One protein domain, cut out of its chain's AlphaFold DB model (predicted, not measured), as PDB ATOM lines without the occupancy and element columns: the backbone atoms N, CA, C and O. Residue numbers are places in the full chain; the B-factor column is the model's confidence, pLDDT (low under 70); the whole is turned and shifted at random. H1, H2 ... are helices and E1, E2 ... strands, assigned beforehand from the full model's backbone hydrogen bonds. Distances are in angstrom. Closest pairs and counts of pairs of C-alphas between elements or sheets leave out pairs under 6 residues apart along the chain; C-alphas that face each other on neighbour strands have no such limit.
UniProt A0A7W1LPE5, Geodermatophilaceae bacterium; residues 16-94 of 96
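This is residues 16 to 94 of the 96 residues of a protein of Geodermatophilaceae bacterium (UniProt A0A7W1LPE5). A small body is built round a short ribbon of two strands, E1 and E2, with H1 over one face, H2 on the other side near E1, and H3 beside E1 and next to H1. From this body a long arm, residues 80 to 94, reaches away and holds H4 near its far end. The 79 printed residues run H1, E1, H2, H3, E2, H4; the sheet, E1 - E2, is antiparallel, and the class is mostly helix, with under half of the residues in named elements. The whole is only just loose, close to compact, with a radius of gyration of the C-alphas of 14.2 A, and elongated, spanning 43 by 27 by 23 A.

E1, residues 29 to 31, and E2, residues 70 to 72, are antiparallel neighbours at 148 degrees, with N 30 and O 71 2.9 A apart, within hydrogen-bond range. H1, residues 16 to 24, comes closest to E1 at the C-alphas of Ala 19 and Val 29, 6.4 A apart. H3, residues 55 to 62, touches H1, closest at the C-alphas of Ser 16 and Phe 62, 5.1 A, at a shallow tilt of 27 degrees, opposite ways. The closest C-alphas of E1 and H3 are those of Pro 31 and Trp 61, 6.5 A. H2, residues 45 to 49, is closest to E1 at the C-alphas of Leu 30 and Trp 45, 7.6 A, and is apart from H1, H3 and E2. H4, residues 87 to 92, is apart from H1, E1, H2 and H3. Every O i to N i+4 pair is within hydrogen-bond range in H1, H3 and H4; H2 has 0 of 1, but 2 of 2 O i to N i+3 pairs.

H1 begins at C-alpha 16, (-35.629, -43.895, -25.578), and is 12.4 A long; H3 is 10.6 A, H4 8.9 A, H2 7.8 A, E1 7.1 A and E2 6.9 A. H4 ends at C-alpha 92, (-12.593, -68.534, -41.993).

The C-alphas farthest apart are those of Asp 64 and Leu 92, 44.1 A. The printed part has no cut. The links E1 to H2 and E2 to H4 are long. Mean pLDDT of the printed part is 94.8, and no printed residue is under 70.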
ATOM      1  N   SER A  16     -35.942 -45.329 -25.541       95.62
ATOM      2  CA  SER A  16     -35.629 -43.895 -25.578       95.62
ATOM      3  C   SER A  16     -34.300 -43.591 -24.881       95.62
ATOM      4  O   SER A  16     -33.408 -42.983 -25.475       95.62
ATOM      5  N   GLU A  17     -34.111 -44.096 -23.658       95.56
ATOM      6  CA  GLU A  17     -32.857 -43.926 -22.912       95.56
ATOM      7  C   GLU A  17     -31.670 -44.529 -23.667       95.56
ATOM      8  O   GLU A  17     -30.614 -43.901 -23.767       95.56
ATOM      9  N   ALA A  18     -31.850 -45.708 -24.269       96.56
ATOM     10  CA  ALA A  18     -30.827 -46.317 -25.113       96.56
ATOM     11  C   ALA A  18     -30.489 -45.439 -26.331       96.56
ATOM     12  O   ALA A  18     -29.313 -45.232 -26.631       96.56
ATOM     13  N   ALA A  19     -31.493 -44.886 -27.017       97.31
ATOM     14  CA  ALA A  19     -31.284 -44.019 -28.175       97.31
ATOM     15  C   ALA A  19     -30.489 -42.751 -27.816       97.31
ATOM     16  O   ALA A  19     -29.550 -42.394 -28.532       97.31
ATOM     17  N   HIS A  20     -30.805 -42.110 -26.687       96.75
ATOM     18  CA  HIS A  20     -30.040 -40.965 -26.186       96.75
ATOM     19  C   HIS A  20     -28.613 -41.344 -25.780       96.75
ATOM     20  O   HIS A  20     -27.679 -40.605 -26.098       96.75
ATOM     21  N   ALA A  21     -28.417 -42.501 -25.142       96.81
ATOM     22  CA  ALA A  21     -27.089 -42.990 -24.776       96.81
ATOM     23  C   ALA A  21     -26.206 -43.243 -26.011       96.81
ATOM     24  O   ALA A  21     -25.046 -42.832 -26.035       96.81
ATOM     25  N   PHE A  22     -26.752 -43.856 -27.066       96.94
ATOM     26  CA  PHE A  22     -26.022 -44.064 -28.319       96.94
ATOM     27  C   PHE A  22     -25.697 -42.750 -29.032       96.94
ATOM     28  O   PHE A  22     -24.577 -42.597 -29.522       96.94
ATOM     29  N   LEU A  23     -26.623 -41.783 -29.043       96.69
ATOM     30  CA  LEU A  23     -26.340 -40.456 -29.591       96.69
ATOM     31  C   LEU A  23     -25.199 -39.767 -28.829       96.69
ATOM     32  O   LEU A  23     -24.284 -39.230 -29.451       96.69
ATOM     33  N   ALA A  24     -25.224 -39.810 -27.494       96.69
ATOM     34  CA  ALA A  24     -24.172 -39.240 -26.652       96.69
ATOM     35  C   ALA A  24     -22.806 -39.914 -26.873       96.69
ATOM     36  O   ALA A  24     -21.772 -39.258 -26.773       96.69
ATOM     37  N   ALA A  25     -22.800 -41.201 -27.228       95.69
ATOM     38  CA  ALA A  25     -21.599 -41.947 -27.594       95.69
ATOM     39  C   ALA A  25     -21.108 -41.682 -29.035       95.69
ATOM     40  O   ALA A  25     -20.124 -42.279 -29.462       95.69
ATOM     41  N   GLY A  26     -21.760 -40.785 -29.787       95.31
ATOM     42  CA  GLY A  26     -21.354 -40.405 -31.143       95.31
ATOM     43  C   GLY A  26     -21.922 -41.290 -32.253       95.31
ATOM     44  O   GLY A  26     -21.526 -41.145 -33.410       95.31
ATOM     45  N   PHE A  27     -22.863 -42.181 -31.937       96.94
ATOM     46  CA  PHE A  27     -23.555 -42.988 -32.937       96.94
ATOM     47  C   PHE A  27     -24.795 -42.274 -33.474       96.94
ATOM     48  O   PHE A  27     -25.390 -41.411 -32.829       96.94
ATOM     49  N   SER A  28     -25.213 -42.679 -34.670       97.44
ATOM     50  CA  SER A  28     -26.473 -42.249 -35.267       97.44
ATOM     51  C   SER A  28     -27.491 -43.378 -35.141       97.44
ATOM     52  O   SER A  28     -27.195 -44.535 -35.449       97.44
ATOM     53  N   VAL A  29     -28.688 -43.049 -34.659       97.56
ATOM     54  CA  VAL A  29     -29.768 -44.004 -34.373       97.56
ATOM     55  C   VAL A  29     -30.980 -43.735 -35.256       97.56
ATOM     56  O   VAL A  29     -31.176 -42.626 -35.758       97.56
ATOM     57  N   LEU A  30     -31.842 -44.734 -35.414       97.94
ATOM     58  CA  LEU A  30     -33.162 -44.578 -36.023       97.94
ATOM     59  C   LEU A  30     -34.173 -45.569 -35.436       97.94
ATOM     60  O   LEU A  30     -33.781 -46.617 -34.923       97.94
ATOM     61  N   PRO A  31     -35.482 -45.292 -35.518       97.62
ATOM     62  CA  PRO A  31     -36.499 -46.262 -35.147       97.62
ATOM     63  C   PRO A  31     -36.667 -47.323 -36.240       97.62
ATOM     64  O   PRO A  31     -36.634 -47.019 -37.438       97.62
ATOM     65  N   VAL A  32     -36.940 -48.560 -35.833       97.56
ATOM     66  CA  VAL A  32     -37.294 -49.662 -36.741       97.56
ATOM     67  C   VAL A  32     -38.810 -49.854 -36.812       97.56
ATOM     68  O   VAL A  32     -39.563 -49.373 -35.956       97.56
ATOM     69  N   LYS A  33     -39.284 -50.519 -37.866       96.62
ATOM     70  CA  LYS A  33     -40.688 -50.922 -37.984       96.62
ATOM     71  C   LYS A  33     -41.016 -52.034 -36.982       96.62
ATOM     72  O   LYS A  33     -40.207 -52.928 -36.753       96.62
ATOM     73  N   GLN A  34     -42.231 -51.994 -36.435       94.38
ATOM     74  CA  GLN A  34     -42.761 -53.002 -35.503       94.38
ATOM     75  C   GLN A  34     -43.565 -54.103 -36.225       94.38
ATOM     76  O   GLN A  34     -44.378 -54.784 -35.615       94.38
ATOM     77  N   ASP A  35     -43.340 -54.274 -37.531       95.75
ATOM     78  CA  ASP A  35     -44.003 -55.260 -38.401       95.75
ATOM     79  C   ASP A  35     -43.149 -56.523 -38.637       95.75
ATOM     80  O   ASP A  35     -43.441 -57.326 -39.518       95.75
ATOM     81  N   GLY A  36     -42.060 -56.685 -37.878       93.19
ATOM     82  CA  GLY A  36     -41.136 -57.817 -37.991       93.19
ATOM     83  C   GLY A  36     -40.132 -57.723 -39.144       93.19
ATOM     84  O   GLY A  36     -39.172 -58.488 -39.164       93.19
ATOM     85  N   THR A  37     -40.265 -56.754 -40.059       95.31
ATOM     86  CA  THR A  37     -39.342 -56.601 -41.204       95.31
ATOM     87  C   THR A  37     -37.946 -56.133 -40.807       95.31
ATOM     88  O   THR A  37     -37.029 -56.183 -41.621       95.31
ATOM     89  N   LYS A  38     -37.796 -55.610 -39.580       90.12
ATOM     90  CA  LYS A  38     -36.586 -54.937 -39.077       90.12
ATOM     91  C   LYS A  38     -36.128 -53.751 -39.945       90.12
ATOM     92  O   LYS A  38     -35.022 -53.248 -39.775       90.12
ATOM     93  N   ALA A  39     -36.972 -53.263 -40.856       96.44
ATOM     94  CA  ALA A  39     -36.637 -52.142 -41.722       96.44
ATOM     95  C   ALA A  39     -36.664 -50.805 -40.953       96.44
ATOM     96  O   ALA A  39     -37.410 -50.671 -39.978       96.44
ATOM     97  N   PRO A  40     -35.938 -49.769 -41.414       97.69
ATOM     98  CA  PRO A  40     -36.073 -48.418 -40.881       97.69
ATOM     99  C   PRO A  40     -37.515 -47.904 -40.985       97.69
ATOM    100  O   PRO A  40     -38.161 -48.027 -42.029       97.69
ATOM    101  N   ALA A  41     -38.011 -47.263 -39.926       97.44
ATOM    102  CA  ALA A  41     -39.316 -46.598 -39.928       97.44
ATOM    103  C   ALA A  41     -39.262 -45.161 -40.487       97.44
ATOM    104  O   ALA A  41     -40.285 -44.483 -40.551       97.44
ATOM    105  N   VAL A  42     -38.081 -44.691 -40.909       96.62
ATOM    106  CA  VAL A  42     -37.868 -43.360 -41.497       96.62
ATOM    107  C   VAL A  42     -37.525 -43.468 -42.985       96.62
ATOM    108  O   VAL A  42     -36.636 -44.218 -43.384       96.62
ATOM    109  N   GLN A  43     -38.211 -42.694 -43.832       93.38
ATOM    110  CA  GLN A  43     -38.096 -42.826 -45.294       93.38
ATOM    111  C   GLN A  43     -36.705 -42.466 -45.843       93.38
ATOM    112  O   GLN A  43     -36.208 -43.112 -46.759       93.38
ATOM    113  N   LYS A  44     -36.056 -41.430 -45.293       94.81
ATOM    114  CA  LYS A  44     -34.759 -40.915 -45.777       94.81
ATOM    115  C   LYS A  44     -33.581 -41.378 -44.910       94.81
ATOM    116  O   LYS A  44     -32.636 -40.617 -44.717       94.81
ATOM    117  N   TRP A  45     -33.632 -42.608 -44.394       96.12
ATOM    118  CA  TRP A  45     -32.656 -43.128 -43.426       96.12
ATOM    119  C   TRP A  45     -31.203 -43.093 -43.915       96.12
ATOM    120  O   TRP A  45     -30.312 -42.839 -43.120       96.12
ATOM    121  N   LYS A  46     -30.945 -43.266 -45.220       95.81
ATOM    122  CA  LYS A  46     -29.580 -43.237 -45.782       95.81
ATOM    123  C   LYS A  46     -28.833 -41.928 -45.511       95.81
ATOM    124  O   LYS A  46     -27.613 -41.931 -45.443       95.81
ATOM    125  N   LYS A  47     -29.550 -40.810 -45.317       95.75
ATOM    126  CA  LYS A  47     -28.932 -39.533 -44.920       95.75
ATOM    127  C   LYS A  47     -28.234 -39.621 -43.562       95.75
ATOM    128  O   LYS A  47     -27.313 -38.856 -43.313       95.75
ATOM    129  N   LEU A  48     -28.664 -40.556 -42.717       96.25
ATOM    130  CA  LEU A  48     -28.100 -40.767 -41.393       96.25
ATOM    131  C   LEU A  48     -26.720 -41.443 -41.420       96.25
ATOM    132  O   LEU A  48     -26.061 -41.487 -40.388       96.25
ATOM    133  N   GLN A  49     -26.283 -41.954 -42.582       95.25
ATOM    134  CA  GLN A  49     -24.936 -42.508 -42.768       95.25
ATOM    135  C   GLN A  49     -23.873 -41.407 -42.895       95.25
ATOM    136  O   GLN A  49     -22.709 -41.641 -42.609       95.25
ATOM    137  N   THR A  50     -24.256 -40.194 -43.311       93.44
ATOM    138  CA  THR A  50     -23.320 -39.069 -43.489       93.44
ATOM    139  C   THR A  50     -23.546 -37.921 -42.506       93.44
ATOM    140  O   THR A  50     -22.702 -37.035 -42.396       93.44
ATOM    141  N   ALA A  51     -24.658 -37.926 -41.771       93.56
ATOM    142  CA  ALA A  51     -24.964 -36.952 -40.730       93.56
ATOM    143  C   ALA A  51     -25.723 -37.630 -39.586       93.56
ATOM    144  O   ALA A  51     -26.665 -38.372 -39.846       93.56
ATOM    145  N   SER A  52     -25.363 -37.358 -38.328       95.25
ATOM    146  CA  SER A  52     -26.060 -37.980 -37.195       95.25
ATOM    147  C   SER A  52     -27.539 -37.594 -37.137       95.25
ATOM    148  O   SER A  52     -27.929 -36.492 -37.544       95.25
ATOM    149  N   ALA A  53     -28.354 -38.483 -36.571       97.00
ATOM    150  CA  ALA A  53     -29.666 -38.114 -36.065       97.00
ATOM    151  C   ALA A  53     -29.534 -36.998 -35.018       97.00
ATOM    152  O   ALA A  53     -28.612 -36.984 -34.205       97.00
ATOM    153  N   LYS A  54     -30.470 -36.051 -35.033       96.62
ATOM    154  CA  LYS A  54     -30.514 -34.974 -34.042       96.62
ATOM    155  C   LYS A  54     -31.320 -35.387 -32.816       96.62
ATOM    156  O   LYS A  54     -32.243 -36.196 -32.928       96.62
ATOM    157  N   ALA A  55     -31.029 -34.772 -31.674       96.94
ATOM    158  CA  ALA A  55     -31.752 -35.018 -30.428       96.94
ATOM    159  C   ALA A  55     -33.269 -34.808 -30.583       96.94
ATOM    160  O   ALA A  55     -34.049 -35.625 -30.105       96.94
ATOM    161  N   GLU A  56     -33.699 -33.795 -31.341       97.44
ATOM    162  CA  GLU A  56     -35.124 -33.521 -31.569       97.44
ATOM    163  C   GLU A  56     -35.799 -34.615 -32.408       97.44
ATOM    164  O   GLU A  56     -36.993 -34.874 -32.269       97.44
ATOM    165  N   GLN A  57     -35.041 -35.273 -33.292       97.31
ATOM    166  CA  GLN A  57     -35.552 -36.405 -34.062       97.31
ATOM    167  C   GLN A  57     -35.724 -37.630 -33.167       97.31
ATOM    168  O   GLN A  57     -36.743 -38.304 -33.276       97.31
ATOM    169  N   ILE A  58     -34.760 -37.892 -32.280       97.38
ATOM    170  CA  ILE A  58     -34.833 -38.978 -31.292       97.38
ATOM    171  C   ILE A  58     -36.045 -38.777 -30.382       97.38
ATOM    172  O   ILE A  58     -36.864 -39.688 -30.268       97.38
ATOM    173  N   GLU A  59     -36.220 -37.572 -29.842       96.38
ATOM    174  CA  GLU A  59     -37.390 -37.213 -29.036       96.38
ATOM    175  C   GLU A  59     -38.690 -37.485 -29.811       96.38
ATOM    176  O   GLU A  59     -39.582 -38.195 -29.348       96.38
ATOM    177  N   GLY A  60     -38.776 -37.025 -31.063       96.81
ATOM    178  CA  GLY A  60     -39.942 -37.273 -31.913       96.81
ATOM    179  C   GLY A  60     -40.191 -38.750 -32.253       96.81
ATOM    180  O   GLY A  60     -41.320 -39.120 -32.572       96.81
ATOM    181  N   TRP A  61     -39.172 -39.611 -32.213       97.00
ATOM    182  CA  TRP A  61     -39.303 -41.034 -32.537       97.00
ATOM    183  C   TRP A  61     -39.639 -41.916 -31.338       97.00
ATOM    184  O   TRP A  61     -40.304 -42.939 -31.539       97.00
ATOM    185  N   PHE A  62     -39.166 -41.552 -30.143       96.69
ATOM    186  CA  PHE A  62     -39.155 -42.429 -28.967       96.69
ATOM    187  C   PHE A  62     -39.884 -41.866 -27.730       96.69
ATOM    188  O   PHE A  62     -40.069 -42.614 -26.772       96.69
ATOM    189  N   SER A  63     -40.349 -40.609 -27.750       93.19
ATOM    190  CA  SER A  63     -41.023 -39.943 -26.611       93.19
ATOM    191  C   SER A  63     -42.291 -40.632 -26.109       93.19
ATOM    192  O   SER A  63     -42.626 -40.527 -24.933       93.19
ATOM    193  N   ASP A  64     -43.004 -41.357 -26.973       91.31
ATOM    194  CA  ASP A  64     -44.257 -42.022 -26.598       91.31
ATOM    195  C   ASP A  64     -44.065 -43.366 -25.877       91.31
ATOM    196  O   ASP A  64     -45.046 -43.981 -25.457       91.31
ATOM    197  N   GLY A  65     -42.822 -43.847 -25.757       90.75
ATOM    198  CA  GLY A  65     -42.483 -45.100 -25.080       90.75
ATOM    199  C   GLY A  65     -43.011 -46.374 -25.752       90.75
ATOM    200  O   GLY A  65     -42.843 -47.459 -25.203       90.75
ATOM    201  N   ARG A  66     -43.639 -46.299 -26.935       91.88
ATOM    202  CA  ARG A  66     -44.277 -47.465 -27.585       91.88
ATOM    203  C   ARG A  66     -43.334 -48.269 -28.474       91.88
ATOM    204  O   ARG A  66     -43.663 -49.382 -28.892       91.88
ATOM    205  N   ARG A  67     -42.180 -47.702 -28.826       93.19
ATOM    206  CA  ARG A  67     -41.176 -48.351 -29.675       93.19
ATOM    207  C   ARG A  67     -40.462 -49.446 -28.891       93.19
ATOM    208  O   ARG A  67     -39.912 -49.194 -27.829       93.19
ATOM    209  N   THR A  68     -40.398 -50.635 -29.476       93.12
ATOM    210  CA  THR A  68     -39.731 -51.811 -28.890       93.12
ATOM    211  C   THR A  68     -38.346 -52.082 -29.479       93.12
ATOM    212  O   THR A  68     -37.701 -53.057 -29.116       93.12
ATOM    213  N   GLY A  69     -37.878 -51.242 -30.406       93.88
ATOM    214  CA  GLY A  69     -36.572 -51.416 -31.027       93.88
ATOM    215  C   GLY A  69     -36.026 -50.138 -31.653       93.88
ATOM    216  O   GLY A  69     -36.776 -49.236 -32.043       93.88
ATOM    217  N   LEU A  70     -34.704 -50.109 -31.787       96.44
ATOM    218  CA  LEU A  70     -33.931 -49.083 -32.479       96.44
ATOM    219  C   LEU A  70     -32.896 -49.746 -33.402       96.44
ATOM    220  O   LEU A  70     -32.555 -50.914 -33.224       96.44
ATOM    221  N   GLY A  71     -32.411 -49.003 -34.389       96.62
ATOM    222  CA  GLY A  71     -31.300 -49.395 -35.248       96.62
ATOM    223  C   GLY A  71     -30.137 -48.422 -35.099       96.62
ATOM    224  O   GLY A  71     -30.358 -47.217 -34.965       96.62
ATOM    225  N   LEU A  72     -28.915 -48.950 -35.150       96.81
ATOM    226  CA  LEU A  72     -27.694 -48.160 -35.292       96.81
ATOM    227  C   LEU A  72     -27.337 -48.034 -36.767       96.81
ATOM    228  O   LEU A  72     -27.424 -49.001 -37.526       96.81
ATOM    229  N   VAL A  73     -26.948 -46.835 -37.173       96.69
ATOM    230  CA  VAL A  73     -26.565 -46.556 -38.552       96.69
ATOM    231  C   VAL A  73     -25.068 -46.798 -38.709       96.69
ATOM    232  O   VAL A  73     -24.257 -46.072 -38.137       96.69
ATOM    233  N   THR A  74     -24.712 -47.818 -39.487       94.69
ATOM    234  CA  THR A  74     -23.328 -48.097 -39.892       94.69
ATOM    235  C   THR A  74     -22.860 -47.133 -40.984       94.69
ATOM    236  O   THR A  74     -23.669 -46.424 -41.596       94.69
ATOM    237  N   GLY A  75     -21.547 -47.059 -41.208       89.00
ATOM    238  CA  GLY A  75     -20.931 -46.071 -42.105       89.00
ATOM    239  C   GLY A  75     -20.887 -44.648 -41.528       89.00
ATOM    240  O   GLY A  75     -20.338 -43.746 -42.157       89.00
ATOM    241  N   TYR A  76     -21.418 -44.451 -40.315       92.25
ATOM    242  CA  TYR A  76     -21.313 -43.231 -39.519       92.25
ATOM    243  C   TYR A  76     -20.538 -43.514 -38.226       92.25
ATOM    244  O   TYR A  76     -20.687 -44.578 -37.631       92.25
ATOM    245  N   GLY A  77     -19.713 -42.566 -37.772       86.69
ATOM    246  CA  GLY A  77     -18.988 -42.695 -36.499       86.69
ATOM    247  C   GLY A  77     -18.021 -43.886 -36.442       86.69
ATOM    248  O   GLY A  77     -17.819 -44.451 -35.374       86.69
ATOM    249  N   SER A  78     -17.469 -44.300 -37.591       89.94
ATOM    250  CA  SER A  78     -16.610 -45.490 -37.726       89.94
ATOM    251  C   SER A  78     -17.260 -46.799 -37.248       89.94
ATOM    252  O   SER A  78     -16.556 -47.765 -36.955       89.94
ATOM    253  N   LEU A  79     -18.597 -46.843 -37.174       93.94
ATOM    254  CA  LEU A  79     -19.345 -48.044 -36.830       93.94
ATOM    255  C   LEU A  79     -19.530 -48.926 -38.067       93.94
ATOM    256  O   LEU A  79     -20.207 -48.545 -39.023       93.94
ATOM    257  N   GLU A  80     -18.999 -50.139 -37.988       92.94
ATOM    258  CA  GLU A  80     -19.198 -51.202 -38.969       92.94
ATOM    259  C   GLU A  80     -19.850 -52.411 -38.293       92.94
ATOM    260  O   GLU A  80     -19.631 -52.669 -37.106       92.94
ATOM    261  N   CYS A  81     -20.659 -53.156 -39.046       92.62
ATOM    262  CA  CYS A  81     -21.294 -54.382 -38.572       92.62
ATOM    263  C   CYS A  81     -20.916 -55.532 -39.504       92.62
ATOM    264  O   CYS A  81     -21.221 -55.492 -40.695       92.62
ATOM    265  N   LEU A  82     -20.254 -56.548 -38.953       91.88
ATOM    266  CA  LEU A  82     -19.977 -57.799 -39.646       91.88
ATOM    267  C   LEU A  82     -20.979 -58.842 -39.157       91.88
ATOM    268  O   LEU A  82     -20.935 -59.254 -37.997       91.88
ATOM    269  N   GLU A  83     -21.886 -59.249 -40.038       90.75
ATOM    270  CA  GLU A  83     -22.890 -60.272 -39.757       90.75
ATOM    271  C   GLU A  83     -22.452 -61.598 -40.383       90.75
ATOM    272  O   GLU A  83     -22.232 -61.693 -41.591       90.75
ATOM    273  N   PHE A  84     -22.290 -62.618 -39.542       94.75
ATOM    274  CA  PHE A  84     -21.928 -63.966 -39.965       94.75
ATOM    275  C   PHE A  84     -23.122 -64.897 -39.767       94.75
ATOM    276  O   PHE A  84     -23.635 -65.026 -38.659       94.75
ATOM    277  N   GLU A  85     -23.510 -65.598 -40.829       93.94
ATOM    278  CA  GLU A  85     -24.617 -66.567 -40.819       93.94
ATOM    279  C   GLU A  85     -24.270 -67.866 -40.064       93.94
ATOM    280  O   GLU A  85     -25.149 -68.640 -39.690       93.94
ATOM    281  N   SER A  86     -22.979 -68.144 -39.845       95.50
ATOM    282  CA  SER A  86     -22.524 -69.332 -39.124       95.50
ATOM    283  C   SER A  86     -21.185 -69.122 -38.421       95.50
ATOM    284  O   SER A  86     -20.369 -68.278 -38.799       95.50
ATOM    285  N   ALA A  87     -20.924 -69.954 -37.408       92.81
ATOM    286  CA  ALA A  87     -19.635 -69.977 -36.723       92.81
ATOM    287  C   ALA A  87     -18.479 -70.357 -37.667       92.81
ATOM    288  O   ALA A  87     -17.361 -69.880 -37.485       92.81
ATOM    289  N   ASP A  88     -18.738 -71.191 -38.677       96.00
ATOM    290  CA  ASP A  88     -17.726 -71.600 -39.656       96.00
ATOM    291  C   ASP A  88     -17.319 -70.425 -40.554       96.00
ATOM    292  O   ASP A  88     -16.125 -70.198 -40.750       96.00
ATOM    293  N   ALA A  89     -18.287 -69.620 -41.012       91.88
ATOM    294  CA  ALA A  89     -18.015 -68.409 -41.785       91.88
ATOM    295  C   ALA A  89     -17.170 -67.397 -40.990       91.88
ATOM    296  O   ALA A  89     -16.229 -66.815 -41.528       91.88
ATOM    297  N   TRP A  90     -17.459 -67.236 -39.693       91.81
ATOM    298  CA  TRP A  90     -16.669 -66.385 -38.800       91.81
ATOM    299  C   TRP A  90     -15.240 -66.903 -38.574       91.81
ATOM    300  O   TRP A  90     -14.308 -66.107 -38.468       91.81
ATOM    301  N   ARG A  91     -15.029 -68.224 -38.491       94.06
ATOM    302  CA  ARG A  91     -13.671 -68.777 -38.319       94.06
ATOM    303  C   ARG A  91     -12.801 -68.498 -39.540       94.06
ATOM    304  O   ARG A  91     -11.703 -67.975 -39.376       94.06
ATOM    305  N   LEU A  92     -13.321 -68.758 -40.740       93.00
ATOM    306  CA  LEU A  92     -12.593 -68.534 -41.993       93.00
ATOM    307  C   LEU A  92     -12.171 -67.071 -42.174       93.00
ATOM    308  O   LEU A  92     -11.063 -66.803 -42.633       93.00
ATOM    309  N   SER A  93     -13.007 -66.109 -41.764       89.56
ATOM    310  CA  SER A  93     -12.678 -64.685 -41.910       89.56
ATOM    311  C   SER A  93     -11.508 -64.219 -41.040       89.56
ATOM    312  O   SER A  93     -11.041 -63.099 -41.215       89.56
ATOM    313  N   ARG A  94     -11.070 -65.019 -40.063       89.94
ATOM    314  CA  ARG A  94      -9.945 -64.689 -39.171       89.94
ATOM    315  C   ARG A  94      -8.606 -65.240 -39.653       89.94
ATOM    316  O   ARG A  94      -7.584 -64.917 -39.053       89.94
TER     317      ARG A  94